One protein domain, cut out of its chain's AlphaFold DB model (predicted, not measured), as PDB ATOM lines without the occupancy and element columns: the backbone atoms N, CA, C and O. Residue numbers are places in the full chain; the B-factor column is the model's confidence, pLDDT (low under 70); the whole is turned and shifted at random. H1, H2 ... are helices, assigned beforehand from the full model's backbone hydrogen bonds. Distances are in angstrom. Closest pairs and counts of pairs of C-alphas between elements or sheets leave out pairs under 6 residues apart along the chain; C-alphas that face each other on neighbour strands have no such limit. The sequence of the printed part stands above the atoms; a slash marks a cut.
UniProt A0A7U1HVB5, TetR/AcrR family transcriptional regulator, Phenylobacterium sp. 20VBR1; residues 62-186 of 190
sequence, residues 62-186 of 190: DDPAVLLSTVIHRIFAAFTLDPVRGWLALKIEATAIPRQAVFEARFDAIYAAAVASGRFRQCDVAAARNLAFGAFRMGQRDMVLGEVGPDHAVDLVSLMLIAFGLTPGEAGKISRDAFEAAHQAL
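AT A GLANCE: This is residues 62 to 186 of the 190 residues of the protein "TetR/AcrR family transcriptional regulator" of Phenylobacterium sp. 20VBR1 (UniProt A0A7U1HVB5). H1 runs through the middle of a helical body, with the hairpin of H4 and H5 packed along it and H6 crossing over H1 and H5; these four helices make a bundle. H2 and H3 sit at opposite ends of H1, and residues 94 to 102 stick out. The printed part has 125 residues with six named helices, H1 to H6 in order, and no named strand: all helix. It is compact, with a radius of gyration of the C-alphas of 14.1 A and spans of 39 by 32 by 22 A.

HOW THE PARTS SIT: H1, residues 64 to 81, is the hub. H2, residues 83 to 93, touches it only at the corner, Phe 79 to Gly 86, C-alphas 4.3 A. H3, residues 101 to 116, touches residues 64 to 68 of H1 alone, closest C-alphas Pro 64 and Ala 114 at 5.2 A. H4, residues 125 to 144, touches H1 at a shallow tilt of 28 degrees, the same way, closest C-alphas Thr 80 and Val 144 at 5.7 A. H5, residues 152 to 164, forms a hairpin with H4 at 7 degrees, closest C-alphas Ala 132 and Met 160 at 6.6 A. H6, residues 168 to 186, touches H1 at a steep tilt of 45 degrees, closest C-alphas Thr 70 and Ala 178 at 4.8 A. H4 and H6 are apart. Every O i to N i+4 pair is within hydrogen-bond range in H1 to H5; in H6, 14 of 15 are.

IN THESE COORDINATES: H1 begins at C-alpha 64 (156.725, 154.041, 87.563) and is 25.7 A long from first to last C-alpha; H2 is 15.6 A, H3 22.3 A, H4 27.9 A, H5 18.4 A and H6 27.3 A, ending at C-alpha 186 (145.108, 152.448, 68.083).

THE WHOLE: The C-alphas farthest apart, Val 84 and Gly 118, are 39.3 A apart. The printed part has no cut and no long link. Residues 93 to 99 and 186 have pLDDT under 70.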
ATOM      1  N   ASP A  62     160.674 153.908  82.330       95.94
ATOM      2  CA  ASP A  62     161.434 153.902  83.587       95.94
ATOM      3  C   ASP A  62     160.674 154.554  84.751       95.94
ATOM      4  O   ASP A  62     160.830 154.158  85.905       95.94
ATOM      5  N   ASP A  63     159.861 155.575  84.467       97.88
ATOM      6  CA  ASP A  63     159.093 156.286  85.488       97.88
ATOM      7  C   ASP A  63     157.860 155.456  85.901       97.88
ATOM      8  O   ASP A  63     156.931 155.301  85.102       97.88
ATOM      9  N   PRO A  64     157.792 154.945  87.145       97.88
ATOM     10  CA  PRO A  64     156.725 154.041  87.563       97.88
ATOM     11  C   PRO A  64     155.347 154.719  87.641       97.88
ATOM     12  O   PRO A  64     154.328 154.045  87.468       97.88
ATOM     13  N   ALA A  65     155.279 156.042  87.844       98.31
ATOM     14  CA  ALA A  65     154.012 156.773  87.809       98.31
ATOM     15  C   ALA A  65     153.474 156.868  86.372       98.31
ATOM     16  O   ALA A  65     152.287 156.631  86.126       98.31
ATOM     17  N   VAL A  66     154.368 157.140  85.415       98.50
ATOM     18  CA  VAL A  66     154.049 157.142  83.980       98.50
ATOM     19  C   VAL A  66     153.682 155.740  83.508       98.50
ATOM     20  O   VAL A  66     152.704 155.584  82.777       98.50
ATOM     21  N   LEU A  67     154.402 154.710  83.961       98.00
ATOM     22  CA  LEU A  67     154.110 153.318  83.629       98.00
ATOM     23  C   LEU A  67     152.707 152.918  84.097       98.00
ATOM     24  O   LEU A  67     151.932 152.391  83.300       98.00
ATOM     25  N   LEU A  68     152.356 153.202  85.357       97.69
ATOM     26  CA  LEU A  68     151.028 152.891  85.891       97.69
ATOM     27  C   LEU A  68     149.924 153.565  85.067       97.69
ATOM     28  O   LEU A  68     148.971 152.906  84.651       97.69
ATOM     29  N   SER A  69     150.079 154.864  84.801       98.31
ATOM     30  CA  SER A  69     149.124 155.639  84.007       98.31
ATOM     31  C   SER A  69     148.975 155.092  82.586       98.31
ATOM     32  O   SER A  69     147.858 154.871  82.118       98.31
ATOM     33  N   THR A  70     150.097 154.790  81.930       97.19
ATOM     34  CA  THR A  70     150.131 154.251  80.564       97.19
ATOM     35  C   THR A  70     149.450 152.893  80.483       97.19
ATOM     36  O   THR A  70     148.645 152.664  79.581       97.19
ATOM     37  N   VAL A  71     149.725 151.998  81.436       95.12
ATOM     38  CA  VAL A  71     149.078 150.684  81.498       95.12
ATOM     39  C   VAL A  71     147.567 150.842  81.643       95.12
ATOM     40  O   VAL A  71     146.831 150.254  80.856       95.12
ATOM     41  N   ILE A  72     147.091 151.662  82.584       95.50
ATOM     42  CA  ILE A  72     145.649 151.842  82.811       95.50
ATOM     43  C   ILE A  72     144.950 152.397  81.564       95.50
ATOM     44  O   ILE A  72     143.951 151.830  81.123       95.50
ATOM     45  N   HIS A  73     145.497 153.451  80.953       95.75
ATOM     46  CA  HIS A  73     144.920 154.045  79.742       95.75
ATOM     47  C   HIS A  73     144.925 153.086  78.554       95.75
ATOM     48  O   HIS A  73     143.963 153.050  77.785       95.75
ATOM     49  N   ARG A  74     145.964 152.253  78.416       92.56
ATOM     50  CA  ARG A  74     146.015 151.236  77.360       92.56
ATOM     51  C   ARG A  74     144.927 150.182  77.537       92.56
ATOM     52  O   ARG A  74     144.334 149.755  76.550       92.56
ATOM     53  N   ILE A  75     144.651 149.795  78.781       90.75
ATOM     54  CA  ILE A  75     143.587 148.845  79.103       90.75
ATOM     55  C   ILE A  75     142.210 149.473  78.850       90.75
ATOM     56  O   ILE A  75     141.383 148.851  78.187       90.75
ATOM     57  N   PHE A  76     141.966 150.707  79.307       92.25
ATOM     58  CA  PHE A  76     140.706 151.402  79.026       92.25
ATOM     59  C   PHE A  76     140.430 151.489  77.529       92.25
ATOM     60  O   PHE A  76     139.357 151.095  77.081       92.25
ATOM     61  N   ALA A  77     141.424 151.907  76.749       90.19
ATOM     62  CA  ALA A  77     141.268 152.028  75.310       90.19
ATOM     63  C   ALA A  77     141.046 150.665  74.616       90.19
ATOM     64  O   ALA A  77     140.313 150.579  73.633       90.19
ATOM     65  N   ALA A  78     141.619 149.575  75.141       86.50
ATOM     66  CA  ALA A  78     141.360 148.227  74.632       86.50
ATOM     67  C   ALA A  78     139.906 147.770  74.853       86.50
ATOM     68  O   ALA A  78     139.376 147.030  74.024       86.50
ATOM     69  N   PHE A  79     139.266 148.193  75.947       85.38
ATOM     70  CA  PHE A  79     137.879 147.836  76.257       85.38
ATOM     71  C   PHE A  79     136.845 148.742  75.589       85.38
ATOM     72  O   PHE A  79     135.751 148.274  75.287       85.38
ATOM     73  N   THR A  80     137.169 150.011  75.339       84.69
ATOM     74  CA  THR A  80     136.244 150.942  74.678       84.69
ATOM     75  C   THR A  80     136.211 150.777  73.159       84.69
ATOM     76  O   THR A  80     135.194 151.072  72.541       84.69
ATOM     77  N   LEU A  81     137.292 150.283  72.542       82.12
ATOM     78  CA  LEU A  81     137.353 150.085  71.087       82.12
ATOM     79  C   LEU A  81     136.826 148.736  70.599       82.12
ATOM     80  O   LEU A  81     136.474 148.616  69.427       82.12
ATOM     81  N   ASP A  82     136.799 147.723  71.460       83.69
ATOM     82  CA  ASP A  82     136.286 146.396  71.131       83.69
ATOM     83  C   ASP A  82     135.026 146.133  71.970       83.69
ATOM     84  O   ASP A  82     135.138 145.764  73.145       83.69
ATOM     85  N   PRO A  83     133.821 146.296  71.385       77.94
ATOM     86  CA  PRO A  83     132.558 146.092  72.091       77.94
ATOM     87  C   PRO A  83     132.422 144.702  72.718       77.94
ATOM     88  O   PRO A  83     131.771 144.554  73.752       77.94
ATOM     89  N   VAL A  84     133.053 143.677  72.130       81.50
ATOM     90  CA  VAL A  84     133.026 142.312  72.666       81.50
ATOM     91  C   VAL A  84     133.873 142.226  73.928       81.50
ATOM     92  O   VAL A  84     133.428 141.658  74.926       81.50
ATOM     93  N   ARG A  85     135.078 142.806  73.915       82.25
ATOM     94  CA  ARG A  85     135.949 142.848  75.101       82.25
ATOM     95  C   ARG A  85     135.365 143.725  76.201       82.25
ATOM     96  O   ARG A  85     135.396 143.317  77.360       82.25
ATOM     97  N   GLY A  86     134.818 144.890  75.849       83.62
ATOM     98  CA  GLY A  86     134.142 145.787  76.787       83.62
ATOM     99  C   GLY A  86     132.972 145.096  77.485       83.62
ATOM    100  O   GLY A  86     132.902 145.090  78.714       83.62
ATOM    101  N   TRP A  87     132.109 144.421  76.722       83.50
ATOM    102  CA  TRP A  87     131.025 143.624  77.292       83.50
ATOM    103  C   TRP A  87     131.519 142.475  78.174       83.50
ATOM    104  O   TRP A  87     130.980 142.258  79.262       83.50
ATOM    105  N   LEU A  88     132.514 141.711  77.712       81.50
ATOM    106  CA  LEU A  88     132.974 140.546  78.458       81.50
ATOM    107  C   LEU A  88     133.499 140.971  79.831       81.50
ATOM    108  O   LEU A  88     133.165 140.343  80.834       81.50
ATOM    109  N   ALA A  89     134.257 142.066  79.880       78.12
ATOM    110  CA  ALA A  89     134.757 142.614  81.128       78.12
ATOM    111  C   ALA A  89     133.624 142.998  82.096       78.12
ATOM    112  O   ALA A  89     133.677 142.605  83.261       78.12
ATOM    113  N   LEU A  90     132.551 143.639  81.608       80.75
ATOM    114  CA  LEU A  90     131.351 143.921  82.411       80.75
ATOM    115  C   LEU A  90     130.694 142.648  82.968       80.75
ATOM    116  O   LEU A  90     130.213 142.634  84.101       80.75
ATOM    117  N   LYS A  91     130.644 141.563  82.185       78.56
ATOM    118  CA  LYS A  91     130.038 140.302  82.642       78.56
ATOM    119  C   LYS A  91     130.885 139.585  83.677       78.56
ATOM    120  O   LYS A  91     130.320 139.058  84.628       78.56
ATOM    121  N   ILE A  92     132.206 139.591  83.534       74.69
ATOM    122  CA  ILE A  92     133.105 138.988  84.526       74.69
ATOM    123  C   ILE A  92     133.008 139.729  85.860       74.69
ATOM    124  O   ILE A  92     133.017 139.086  86.904       74.69
ATOM    125  N   GLU A  93     132.858 141.055  85.857       68.94
ATOM    126  CA  GLU A  93     132.660 141.825  87.094       68.94
ATOM    127  C   GLU A  93     131.418 141.402  87.884       68.94
ATOM    128  O   GLU A  93     131.432 141.454  89.112       68.94
ATOM    129  N   ALA A  94     130.366 140.948  87.199       65.12
ATOM    130  CA  ALA A  94     129.152 140.444  87.835       65.12
ATOM    131  C   ALA A  94     129.302 139.021  88.411       65.12
ATOM    132  O   ALA A  94     128.388 138.533  89.076       65.12
ATOM    133  N   THR A  95     130.433 138.349  88.168       64.69
ATOM    134  CA  THR A  95     130.722 137.000  88.676       64.69
ATOM    135  C   THR A  95     131.626 137.041  89.908       64.69
ATOM    136  O   THR A  95     132.406 137.970  90.106       64.69
ATOM    137  N   ALA A  96     131.594 135.984  90.720       65.44
ATOM    138  CA  ALA A  96     132.485 135.824  91.872       65.44
ATOM    139  C   ALA A  96     133.912 135.363  91.490       65.44
ATOM    140  O   ALA A  96     134.623 134.809  92.331       65.44
ATOM    141  N   ILE A  97     134.335 135.542  90.230       65.44
ATOM    142  CA  ILE A  97     135.637 135.069  89.750       65.44
ATOM    143  C   ILE A  97     136.763 135.802  90.510       65.44
ATOM    144  O   ILE A  97     136.822 137.038  90.488       65.44
ATOM    145  N   PRO A  98     137.682 135.069  91.172       65.31
ATOM    146  CA  PRO A  98     138.781 135.674  91.913       65.31
ATOM    147  C   PRO A  98     139.684 136.542  91.031       65.31
ATOM    148  O   PRO A  98     139.939 136.232  89.864       65.31
ATOM    149  N   ARG A  99     140.243 137.610  91.616       67.62
ATOM    150  CA  ARG A  99     141.303 138.394  90.965       67.62
ATOM    151  C   ARG A  99     142.503 137.493  90.680       67.62
ATOM    152  O   ARG A  99     142.943 136.742  91.549       67.62
ATOM    153  N   GLN A 100     143.062 137.599  89.478       72.88
ATOM    154  CA  GLN A 100     144.282 136.873  89.145       72.88
ATOM    155  C   GLN A 100     145.462 137.465  89.926       72.88
ATOM    156  O   GLN A 100     145.759 138.656  89.806       72.88
ATOM    157  N   ALA A 101     146.165 136.622  90.689       81.25
ATOM    158  CA  ALA A 101     147.294 137.025  91.536       81.25
ATOM    159  C   ALA A 101     148.401 137.768  90.764       81.25
ATOM    160  O   ALA A 101     149.092 138.618  91.323       81.25
ATOM    161  N   VAL A 102     148.538 137.496  89.462       83.81
ATOM    162  CA  VAL A 102     149.516 138.157  88.591       83.81
ATOM    163  C   VAL A 102     149.270 139.666  88.461       83.81
ATOM    164  O   VAL A 102     150.225 140.440  88.440       83.81
ATOM    165  N   PHE A 103     148.012 140.117  88.417       84.81
ATOM    166  CA  PHE A 103     147.701 141.546  88.325       84.81
ATOM    167  C   PHE A 103     148.015 142.274  89.625       84.81
ATOM    168  O   PHE A 103     148.536 143.387  89.593       84.81
ATOM    169  N   GLU A 104     147.748 141.626  90.759       89.81
ATOM    170  CA  GLU A 104     148.096 142.157  92.075       89.81
ATOM    171  C   GLU A 104     149.615 142.297  92.211       89.81
ATOM    172  O   GLU A 104     150.102 143.385  92.500       89.81
ATOM    173  N   ALA A 105     150.372 141.246  91.881       92.00
ATOM    174  CA  ALA A 105     151.832 141.263  91.943       92.00
ATOM    175  C   ALA A 105     152.461 142.343  91.042       92.00
ATOM    176  O   ALA A 105     153.419 143.007  91.438       92.00
ATOM    177  N   ARG A 106     151.919 142.554  89.835       92.19
ATOM    178  CA  ARG A 106     152.404 143.601  88.922       92.19
ATOM    179  C   ARG A 106     152.108 145.004  89.436       92.19
ATOM    180  O   ARG A 106     152.983 145.863  89.357       92.19
ATOM    181  N   PHE A 107     150.904 145.238  89.956       95.06
ATOM    182  CA  PHE A 107     150.578 146.518  90.583       95.06
ATOM    183  C   PHE A 107     151.514 146.792  91.761       95.06
ATOM    184  O   PHE A 107     152.101 147.868  91.835       95.06
ATOM    185  N   ASP A 108     151.707 145.802  92.633       96.19
ATOM    186  CA  ASP A 108     152.566 145.919  93.809       96.19
ATOM    187  C   ASP A 108     154.013 146.248  93.430       96.19
ATOM    188  O   ASP A 108     154.632 147.097  94.067       96.19
ATOM    189  N   ALA A 109     154.541 145.631  92.368       96.25
ATOM    190  CA  ALA A 109     155.882 145.918  91.866       96.25
ATOM    191  C   ALA A 109     156.023 147.372  91.381       96.25
ATOM    192  O   ALA A 109     156.982 148.054  91.747       96.25
ATOM    193  N   ILE A 110     155.051 147.870  90.605       97.19
ATOM    194  CA  ILE A 110     155.040 149.264  90.132       97.19
ATOM    195  C   ILE A 110     154.916 150.227  91.319       97.19
ATOM    196  O   ILE A 110     155.659 151.205  91.410       97.19
ATOM    197  N   TYR A 111     154.012 149.932  92.257       98.06
ATOM    198  CA  TYR A 111     153.790 150.758  93.440       98.06
ATOM    199  C   TYR A 111     155.046 150.824  94.318       98.06
ATOM    200  O   TYR A 111     155.461 151.907  94.729       98.06
ATOM    201  N   ALA A 112     155.701 149.685  94.558       98.00
ATOM    202  CA  ALA A 112     156.942 149.616  95.321       98.00
ATOM    203  C   ALA A 112     158.069 150.427  94.661       98.00
ATOM    204  O   ALA A 112     158.762 151.176  95.351       98.00
ATOM    205  N   ALA A 113     158.223 150.343  93.336       97.94
ATOM    206  CA  ALA A 113     159.202 151.140  92.596       97.94
ATOM    207  C   ALA A 113     158.904 152.651  92.668       97.94
ATOM    208  O   ALA A 113     159.815 153.467  92.833       97.94
ATOM    209  N   ALA A 114     157.629 153.041  92.601       98.25
ATOM    210  CA  ALA A 114     157.213 154.435  92.744       98.25
ATOM    211  C   ALA A 114     157.466 154.989  94.151       98.25
ATOM    212  O   ALA A 114     157.880 156.139  94.289       98.25
ATOM    213  N   VAL A 115     157.279 154.177  95.193       98.50
ATOM    214  CA  VAL A 115     157.639 154.560  96.566       98.50
ATOM    215  C   VAL A 115     159.157 154.675  96.718       98.50
ATOM    216  O   VAL A 115     159.643 155.673  97.244       98.50
ATOM    217  N   ALA A 116     159.920 153.701  96.214       98.12
ATOM    218  CA  ALA A 116     161.381 153.700  96.306       98.12
ATOM    219  C   ALA A 116     162.035 154.891  95.579       98.12
ATOM    220  O   ALA A 116     163.063 155.398  96.023       98.12
ATOM    221  N   SER A 117     161.427 155.357  94.486       97.38
ATOM    222  CA  SER A 117     161.865 156.539  93.729       97.38
ATOM    223  C   SER A 117     161.320 157.867  94.272       97.38
ATOM    224  O   SER A 117     161.611 158.922  93.711       97.38
ATOM    225  N   GLY A 118     160.528 157.842  95.350       97.62
ATOM    226  CA  GLY A 118     159.938 159.035  95.961       97.62
ATOM    227  C   GLY A 118     158.790 159.664  95.165       97.62
ATOM    228  O   GLY A 118     158.351 160.758  95.511       97.62
ATOM    229  N   ARG A 119     158.289 158.998  94.116       97.94
ATOM    230  CA  ARG A 119     157.121 159.454  93.344       97.94
ATOM    231  C   ARG A 119     155.822 159.237  94.099       97.94
ATOM    232  O   ARG A 119     154.975 160.124  94.119       97.94
ATOM    233  N   PHE A 120     155.655 158.067  94.709       98.50
ATOM    234  CA  PHE A 120     154.472 157.747  95.505       98.50
ATOM    235  C   PHE A 120     154.783 157.790  96.995       98.50
ATOM    236  O   PHE A 120     155.896 157.518  97.446       98.50
ATOM    237  N   ARG A 121     153.757 158.093  97.783       97.62
ATOM    238  CA  ARG A 121     153.815 158.031  99.239       97.62
ATOM    239  C   ARG A 121     153.764 156.582  99.714       97.62
ATOM    240  O   ARG A 121     153.018 155.755  99.185       97.62
ATOM    241  N   GLN A 122     154.513 156.290 100.770       96.88
ATOM    242  CA  GLN A 122     154.455 154.991 101.424       96.88
ATOM    243  C   GLN A 122     153.102 154.819 102.130       96.88
ATOM    244  O   GLN A 122     152.749 155.593 103.020       96.88
ATOM    245  N   CYS A 123     152.342 153.800 101.734       94.81
ATOM    246  CA  CYS A 123     151.092 153.402 102.378       94.81
ATOM    247  C   CYS A 123     150.929 151.878 102.330       94.81
ATOM    248  O   CYS A 123     151.764 151.176 101.759       94.81
ATOM    249  N   ASP A 124     149.843 151.370 102.911       96.31
ATOM    250  CA  ASP A 124     149.445 149.979 102.711       96.31
ATOM    251  C   ASP A 124     149.165 149.720 101.220       96.31
ATOM    252  O   ASP A 124     148.291 150.350 100.613       96.31
ATOM    253  N   VAL A 125     149.925 148.795 100.628       95.31
ATOM    254  CA  VAL A 125     149.810 148.439  99.211       95.31
ATOM    255  C   VAL A 125     148.462 147.788  98.903       95.31
ATOM    256  O   VAL A 125     147.913 148.007  97.825       95.31
ATOM    257  N   ALA A 126     147.865 147.065  99.858       94.50
ATOM    258  CA  ALA A 126     146.548 146.464  99.675       94.50
ATOM    259  C   ALA A 126     145.458 147.542  99.559       94.50
ATOM    260  O   ALA A 126     144.567 147.446  98.711       94.50
ATOM    261  N   ALA A 127     145.556 148.610 100.357       96.69
ATOM    262  CA  ALA A 127     144.667 149.763 100.257       96.69
ATOM    263  C   ALA A 127     144.849 150.517  98.927       96.69
ATOM    264  O   ALA A 127     143.857 150.824  98.261       96.69
ATOM    265  N   ALA A 128     146.096 150.756  98.499       96.88
ATOM    266  CA  ALA A 128     146.384 151.377  97.202       96.88
ATOM    267  C   ALA A 128     145.832 150.551  96.030       96.88
ATOM    268  O   ALA A 128     145.215 151.099  95.114       96.88
ATOM    269  N   ARG A 129     145.983 149.224  96.098       94.69
ATOM    270  CA  ARG A 129     145.445 148.283  95.112       94.69
ATOM    271  C   ARG A 129     143.924 148.338  95.057       94.69
ATOM    272  O   ARG A 129     143.358 148.406  93.971       94.69
ATOM    273  N   ASN A 130     143.253 148.339  96.208       94.00
ATOM    274  CA  ASN A 130     141.795 148.433  96.263       94.00
ATOM    275  C   ASN A 130     141.282 149.753  95.679       94.00
ATOM    276  O   ASN A 130     140.304 149.730  94.934       94.00
ATOM    277  N   LEU A 131     141.962 150.873  95.950       96.19
ATOM    278  CA  LEU A 131     141.633 152.158  95.333       96.19
ATOM    279  C   LEU A 131     141.780 152.089  93.809       96.19
ATOM    280  O   LEU A 131     140.822 152.380  93.098       96.19
ATOM    281  N   ALA A 132     142.948 151.666  93.311       95.25
ATOM    282  CA  ALA A 132     143.214 151.593  91.875       95.25
ATOM    283  C   ALA A 132     142.232 150.662  91.160       95.25
ATOM    284  O   ALA A 132     141.642 151.041  90.156       95.25
ATOM    285  N   PHE A 133     142.035 149.447  91.674       91.81
ATOM    286  CA  PHE A 133     141.217 148.438  91.005       91.81
ATOM    287  C   PHE A 133     139.726 148.745  91.110       91.81
ATOM    288  O   PHE A 133     138.986 148.435  90.180       91.81
ATOM    289  N   GLY A 134     139.275 149.333  92.221       91.88
ATOM    290  CA  GLY A 134     137.888 149.763  92.382       91.88
ATOM    291  C   GLY A 134     137.552 150.931  91.459       91.88
ATOM    292  O   GLY A 134     136.573 150.859  90.720       91.88
ATOM    293  N   ALA A 135     138.402 151.963  91.450       94.75
ATOM    294  CA  ALA A 135     138.263 153.104  90.550       94.75
ATOM    295  C   ALA A 135     138.312 152.663  89.083       94.75
ATOM    296  O   ALA A 135     137.428 153.019  88.313       94.75
ATOM    297  N   PHE A 136     139.292 151.828  88.720       92.06
ATOM    298  CA  PHE A 136     139.426 151.273  87.375       92.06
ATOM    299  C   PHE A 136     138.158 150.542  86.922       92.06
ATOM    300  O   PHE A 136     137.656 150.842  85.845       92.06
ATOM    301  N   ARG A 137     137.617 149.632  87.745       88.12
ATOM    302  CA  ARG A 137     136.385 148.898  87.412       88.12
ATOM    303  C   ARG A 137     135.204 149.835  87.182       88.12
ATOM    304  O   ARG A 137     134.539 149.744  86.159       88.12
ATOM    305  N   MET A 138     134.967 150.767  88.108       90.94
ATOM    306  CA  MET A 138     133.836 151.688  87.973       90.94
ATOM    307  C   MET A 138     133.992 152.594  86.749       90.94
ATOM    308  O   MET A 138     133.071 152.713  85.951       90.94
ATOM    309  N   GLY A 139     135.189 153.151  86.541       92.69
ATOM    310  CA  GLY A 139     135.479 153.958  85.360       92.69
ATOM    311  C   GLY A 139     135.283 153.173  84.070       92.69
ATOM    312  O   GLY A 139     134.625 153.651  83.152       92.69
ATOM    313  N   GLN A 140     135.811 151.946  84.005       89.38
ATOM    314  CA  GLN A 140     135.616 151.050  82.868       89.38
ATOM    315  C   GLN A 140     134.132 150.840  82.578       89.38
ATOM    316  O   GLN A 140     133.723 150.971  81.423       89.38
ATOM    317  N   ARG A 141     133.342 150.517  83.606       89.31
ATOM    318  CA  ARG A 141     131.906 150.310  83.466       89.31
ATOM    319  C   ARG A 141     131.240 151.526  82.835       89.31
ATOM    320  O   ARG A 141     130.574 151.392  81.810       89.31
ATOM    321  N   ASP A 142     131.456 152.695  83.421       92.12
ATOM    322  CA  ASP A 142     130.794 153.925  83.001       92.12
ATOM    323  C   ASP A 142     131.212 154.328  81.575       92.12
ATOM    324  O   ASP A 142     130.385 154.779  80.783       92.12
ATOM    325  N   MET A 143     132.476 154.092  81.203       90.88
ATOM    326  CA  MET A 143     132.975 154.336  79.844       90.88
ATOM    327  C   MET A 143     132.388 153.376  78.810       90.88
ATOM    328  O   MET A 143     131.987 153.820  77.737       90.88
ATOM    329  N   VAL A 144     132.317 152.074  79.109       87.75
ATOM    330  CA  VAL A 144     131.735 151.080  78.188       87.75
ATOM    331  C   VAL A 144     130.239 151.332  77.987       87.75
ATOM    332  O   VAL A 144     129.731 151.136  76.884       87.75
ATOM    333  N   LEU A 145     129.538 151.802  79.021       88.00
ATOM    334  CA  LEU A 145     128.122 152.168  78.936       88.00
ATOM    335  C   LEU A 145     127.877 153.558  78.327       88.00
ATOM    336  O   LEU A 145     126.728 153.906  78.060       88.00
ATOM    337  N   GLY A 146     128.926 154.351  78.083       89.44
ATOM    338  CA  GLY A 146     128.802 155.711  77.553       89.44
ATOM    339  C   GLY A 146     128.141 156.694  78.527       89.44
ATOM    340  O   GLY A 146     127.557 157.685  78.096       89.44
ATOM    341  N   GLU A 147     128.214 156.427  79.833       92.00
ATOM    342  CA  GLU A 147     127.605 157.247  80.892       92.00
ATOM    343  C   GLU A 147     128.471 158.467  81.264       92.00
ATOM    344  O   GLU A 147     128.036 159.348  82.007       92.00
ATOM    345  N   VAL A 148     129.697 158.545  80.733       94.50
ATOM    346  CA  VAL A 148     130.697 159.569  81.064       94.50
ATOM    347  C   VAL A 148     131.305 160.222  79.822       94.50
ATOM    348  O   VAL A 148     131.315 159.662  78.728       94.50
ATOM    349  N   GLY A 149     131.814 161.444  80.005       91.81
ATOM    350  CA  GLY A 149     132.434 162.234  78.943       91.81
ATOM    351  C   GLY A 149     133.834 161.752  78.523       91.81
ATOM    352  O   GLY A 149     134.446 160.927  79.203       91.81
ATOM    353  N   PRO A 150     134.383 162.311  77.429       85.88
ATOM    354  CA  PRO A 150     135.628 161.844  76.809       85.88
ATOM    355  C   PRO A 150     136.879 161.999  77.690       85.88
ATOM    356  O   PRO A 150     137.804 161.202  77.572       85.88
ATOM    357  N   ASP A 151     136.909 162.983  78.594       93.50
ATOM    358  CA  ASP A 151     138.035 163.204  79.515       93.50
ATOM    359  C   ASP A 151     137.950 162.353  80.798       93.50
ATOM    360  O   ASP A 151     138.869 162.379  81.615       93.50
ATOM    361  N   HIS A 152     136.890 161.554  80.991       95.12
ATOM    362  CA  HIS A 152     136.671 160.828  82.248       95.12
ATOM    363  C   HIS A 152     137.838 159.905  82.623       95.12
ATOM    364  O   HIS A 152     138.269 159.889  83.776       95.12
ATOM    365  N   ALA A 153     138.402 159.182  81.649       95.56
ATOM    366  CA  ALA A 153     139.585 158.351  81.870       95.56
ATOM    367  C   ALA A 153     140.775 159.179  82.375       95.56
ATOM    368  O   ALA A 153     141.500 158.750  83.276       95.56
ATOM    369  N   VAL A 154     140.986 160.365  81.792       97.88
ATOM    370  CA  VAL A 154     142.094 161.264  82.144       97.88
ATOM    371  C   VAL A 154     141.936 161.742  83.581       97.88
ATOM    372  O   VAL A 154     142.881 161.638  84.368       97.88
ATOM    373  N   ASP A 155     140.741 162.207  83.933       98.31
ATOM    374  CA  ASP A 155     140.439 162.735  85.260       98.31
ATOM    375  C   ASP A 155     140.527 161.648  86.333       98.31
ATOM    376  O   ASP A 155     141.162 161.849  87.369       98.31
ATOM    377  N   LEU A 156     139.974 160.463  86.069       98.19
ATOM    378  CA  LEU A 156     139.996 159.333  86.997       98.19
ATOM    379  C   LEU A 156     141.427 158.878  87.315       98.19
ATOM    380  O   LEU A 156     141.797 158.735  88.483       98.19
ATOM    381  N   VAL A 157     142.255 158.687  86.283       98.38
ATOM    382  CA  VAL A 157     143.657 158.278  86.460       98.38
ATOM    383  C   VAL A 157     144.473 159.394  87.117       98.38
ATOM    384  O   VAL A 157     145.319 159.110  87.965       98.38
ATOM    385  N   SER A 158     144.189 160.662  86.807       98.75
ATOM    386  CA  SER A 158     144.812 161.806  87.483       98.75
ATOM    387  C   SER A 158     144.497 161.808  88.985       98.75
ATOM    388  O   SER A 158     145.407 161.875  89.811       98.75
ATOM    389  N   LEU A 159     143.226 161.630  89.360       98.62
ATOM    390  CA  LEU A 159     142.797 161.544  90.760       98.62
ATOM    391  C   LEU A 159     143.463 160.381  91.502       98.62
ATOM    392  O   LEU A 159     143.874 160.546  92.653       98.62
ATOM    393  N   MET A 160     143.628 159.229  90.849       98.00
ATOM    394  CA  MET A 160     144.375 158.100  91.412       98.00
ATOM    395  C   MET A 160     145.841 158.453  91.683       98.00
ATOM    396  O   MET A 160     146.342 158.191  92.774       98.00
ATOM    397  N   LEU A 161     146.533 159.080  90.728       98.62
ATOM    398  CA  LEU A 161     147.933 159.485  90.894       98.62
ATOM    399  C   LEU A 161     148.104 160.535  92.004       98.62
ATOM    400  O   LEU A 161     149.042 160.443  92.798       98.62
ATOM    401  N   ILE A 162     147.170 161.485  92.117       98.69
ATOM    402  CA  ILE A 162     147.122 162.446  93.232       98.69
ATOM    403  C   ILE A 162     146.950 161.701  94.559       98.69
ATOM    404  O   ILE A 162     147.670 161.956  95.528       98.69
ATOM    405  N   ALA A 163     146.036 160.730  94.603       98.06
ATOM    406  CA  ALA A 163     145.841 159.888  95.774       98.06
ATOM    407  C   ALA A 163     147.075 159.033  96.109       98.06
ATOM    408  O   ALA A 163     147.213 158.616  97.254       98.06
ATOM    409  N   PHE A 164     147.998 158.802  95.177       98.31
ATOM    410  CA  PHE A 164     149.269 158.128  95.452       98.31
ATOM    411  C   PHE A 164     150.414 159.078  95.803       98.31
ATOM    412  O   PHE A 164     151.422 158.619  96.329       98.31
ATOM    413  N   GLY A 165     150.250 160.392  95.642       97.88
ATOM    414  CA  GLY A 165     151.198 161.394  96.142       97.88
ATOM    415  C   GLY A 165     151.680 162.416  95.118       97.88
ATOM    416  O   GLY A 165     152.441 163.302  95.499       97.88
ATOM    417  N   LEU A 166     151.241 162.339  93.857       98.56
ATOM    418  CA  LEU A 166     151.613 163.333  92.848       98.56
ATOM    419  C   LEU A 166     150.871 164.656  93.057       98.56
ATOM    420  O   LEU A 166     149.761 164.711  93.592       98.56
ATOM    421  N   THR A 167     151.472 165.743  92.574       98.50
ATOM    422  CA  THR A 167     150.780 167.035  92.504       98.50
ATOM    423  C   THR A 167     149.691 167.006  91.421       98.50
ATOM    424  O   THR A 167     149.859 166.311  90.417       98.50
ATOM    425  N   PRO A 168     148.602 167.790  91.549       98.50
ATOM    426  CA  PRO A 168     147.540 167.809  90.538       98.50
ATOM    427  C   PRO A 168     148.016 168.152  89.122       98.50
ATOM    428  O   PRO A 168     147.549 167.556  88.154       98.50
ATOM    429  N   GLY A 169     148.967 169.085  88.990       98.44
ATOM    430  CA  GLY A 169     149.511 169.480  87.689       98.44
ATOM    431  C   GLY A 169     150.314 168.363  87.018       98.44
ATOM    432  O   GLY A 169     150.130 168.098  85.832       98.44
ATOM    433  N   GLU A 170     151.168 167.676  87.780       98.50
ATOM    434  CA  GLU A 170     151.952 166.545  87.272       98.50
ATOM    435  C   GLU A 170     151.058 165.345  86.938       98.50
ATOM    436  O   GLU A 170     151.155 164.798  85.840       98.50
ATOM    437  N   ALA A 171     150.143 164.975  87.840       98.75
ATOM    438  CA  ALA A 171     149.205 163.871  87.642       98.75
ATOM    439  C   ALA A 171     148.318 164.075  86.406       98.75
ATOM    440  O   ALA A 171     148.161 163.157  85.598       98.75
ATOM    441  N   GLY A 172     147.793 165.291  86.224       98.62
ATOM    442  CA  GLY A 172     146.987 165.644  85.058       98.62
ATOM    443  C   GLY A 172     147.777 165.543  83.755       98.62
ATOM    444  O   GLY A 172     147.269 164.996  82.777       98.62
ATOM    445  N   LYS A 173     149.034 166.007  83.750       98.62
ATOM    446  CA  LYS A 173     149.912 165.900  82.579       98.62
ATOM    447  C   LYS A 173     150.223 164.441  82.238       98.62
ATOM    448  O   LYS A 173     150.007 164.038  81.102       98.62
ATOM    449  N   ILE A 174     150.679 163.651  83.214       98.69
ATOM    450  CA  ILE A 174     151.008 162.230  83.011       98.69
ATOM    451  C   ILE A 174     149.794 161.469  82.475       98.69
ATOM    452  O   ILE A 174     149.914 160.727  81.502       98.69
ATOM    453  N   SER A 175     148.622 161.687  83.077       98.62
ATOM    454  CA  SER A 175     147.384 161.032  82.658       98.62
ATOM    455  C   SER A 175     146.985 161.394  81.226       98.62
ATOM    456  O   SER A 175     146.628 160.513  80.446       98.62
ATOM    457  N   ARG A 176     147.081 162.676  80.850       98.38
ATOM    458  CA  ARG A 176     146.725 163.134  79.502       98.38
ATOM    459  C   ARG A 176     147.690 162.612  78.439       98.38
ATOM    460  O   ARG A 176     147.231 162.077  77.435       98.38
ATOM    461  N   ASP A 177     148.996 162.688  78.687       98.00
ATOM    462  CA  ASP A 177     150.015 162.175  77.762       98.00
ATOM    463  C   ASP A 177     149.819 160.666  77.509       98.00
ATOM    464  O   ASP A 177     149.858 160.197  76.370       98.00
ATOM    465  N   ALA A 178     149.552 159.900  78.574       97.19
ATOM    466  CA  ALA A 178     149.274 158.469  78.495       97.19
ATOM    467  C   ALA A 178     147.979 158.160  77.721       97.19
ATOM    468  O   ALA A 178     147.954 157.236  76.903       97.19
ATOM    469  N   PHE A 179     146.916 158.935  77.948       96.19
ATOM    470  CA  PHE A 179     145.654 158.818  77.220       96.19
ATOM    471  C   PHE A 179     145.839 159.057  75.717       96.19
ATOM    472  O   PHE A 179     145.394 158.247  74.900       96.19
ATOM    473  N   GLU A 180     146.530 160.133  75.338       94.44
ATOM    474  CA  GLU A 180     146.792 160.471  73.937       94.44
ATOM    475  C   GLU A 180     147.644 159.398  73.250       94.44
ATOM    476  O   GLU A 180     147.307 158.945  72.153       94.44
ATOM    477  N   ALA A 181     148.702 158.921  73.915       92.19
ATOM    478  CA  ALA A 181     149.539 157.837  73.407       92.19
ATOM    479  C   ALA A 181     148.739 156.541  73.199       92.19
ATOM    480  O   ALA A 181     148.904 155.862  72.178       92.19
ATOM    481  N   ALA A 182     147.835 156.212  74.130       89.75
ATOM    482  CA  ALA A 182     146.957 155.060  73.995       89.75
ATOM    483  C   ALA A 182     146.082 155.185  72.740       89.75
ATOM    484  O   ALA A 182     146.058 154.249  71.946       89.75
ATOM    485  N   HIS A 183     145.457 156.341  72.504       81.50
ATOM    486  CA  HIS A 183     144.602 156.573  71.335       81.50
ATOM    487  C   HIS A 183     145.382 156.569  70.011       81.50
ATOM    488  O   HIS A 183     144.929 155.981  69.029       81.50
ATOM    489  N   GLN A 184     146.583 157.151  69.968       81.06
ATOM    490  CA  GLN A 184     147.420 157.163  68.760       81.06
ATOM    491  C   GLN A 184     147.874 155.760  68.348       81.06
ATOM    492  O   GLN A 184     147.827 155.399  67.171       81.06
ATOM    493  N   ALA A 185     148.276 154.934  69.314       72.75
ATOM    494  CA  ALA A 185     148.693 153.561  69.053       72.75
ATOM    495  C   ALA A 185     147.521 152.620  68.699       72.75
ATOM    496  O   ALA A 185     147.737 151.417  68.564       72.75
ATOM    497  N   LEU A 186     146.300 153.146  68.578       63.50
ATOM    498  CA  LEU A 186     145.108 152.448  68.083       63.50
ATOM    499  C   LEU A 186     144.700 152.929  66.678       63.50
ATOM    500  O   LEU A 186     143.948 152.244  65.997       63.50
TER     501      LEU A 186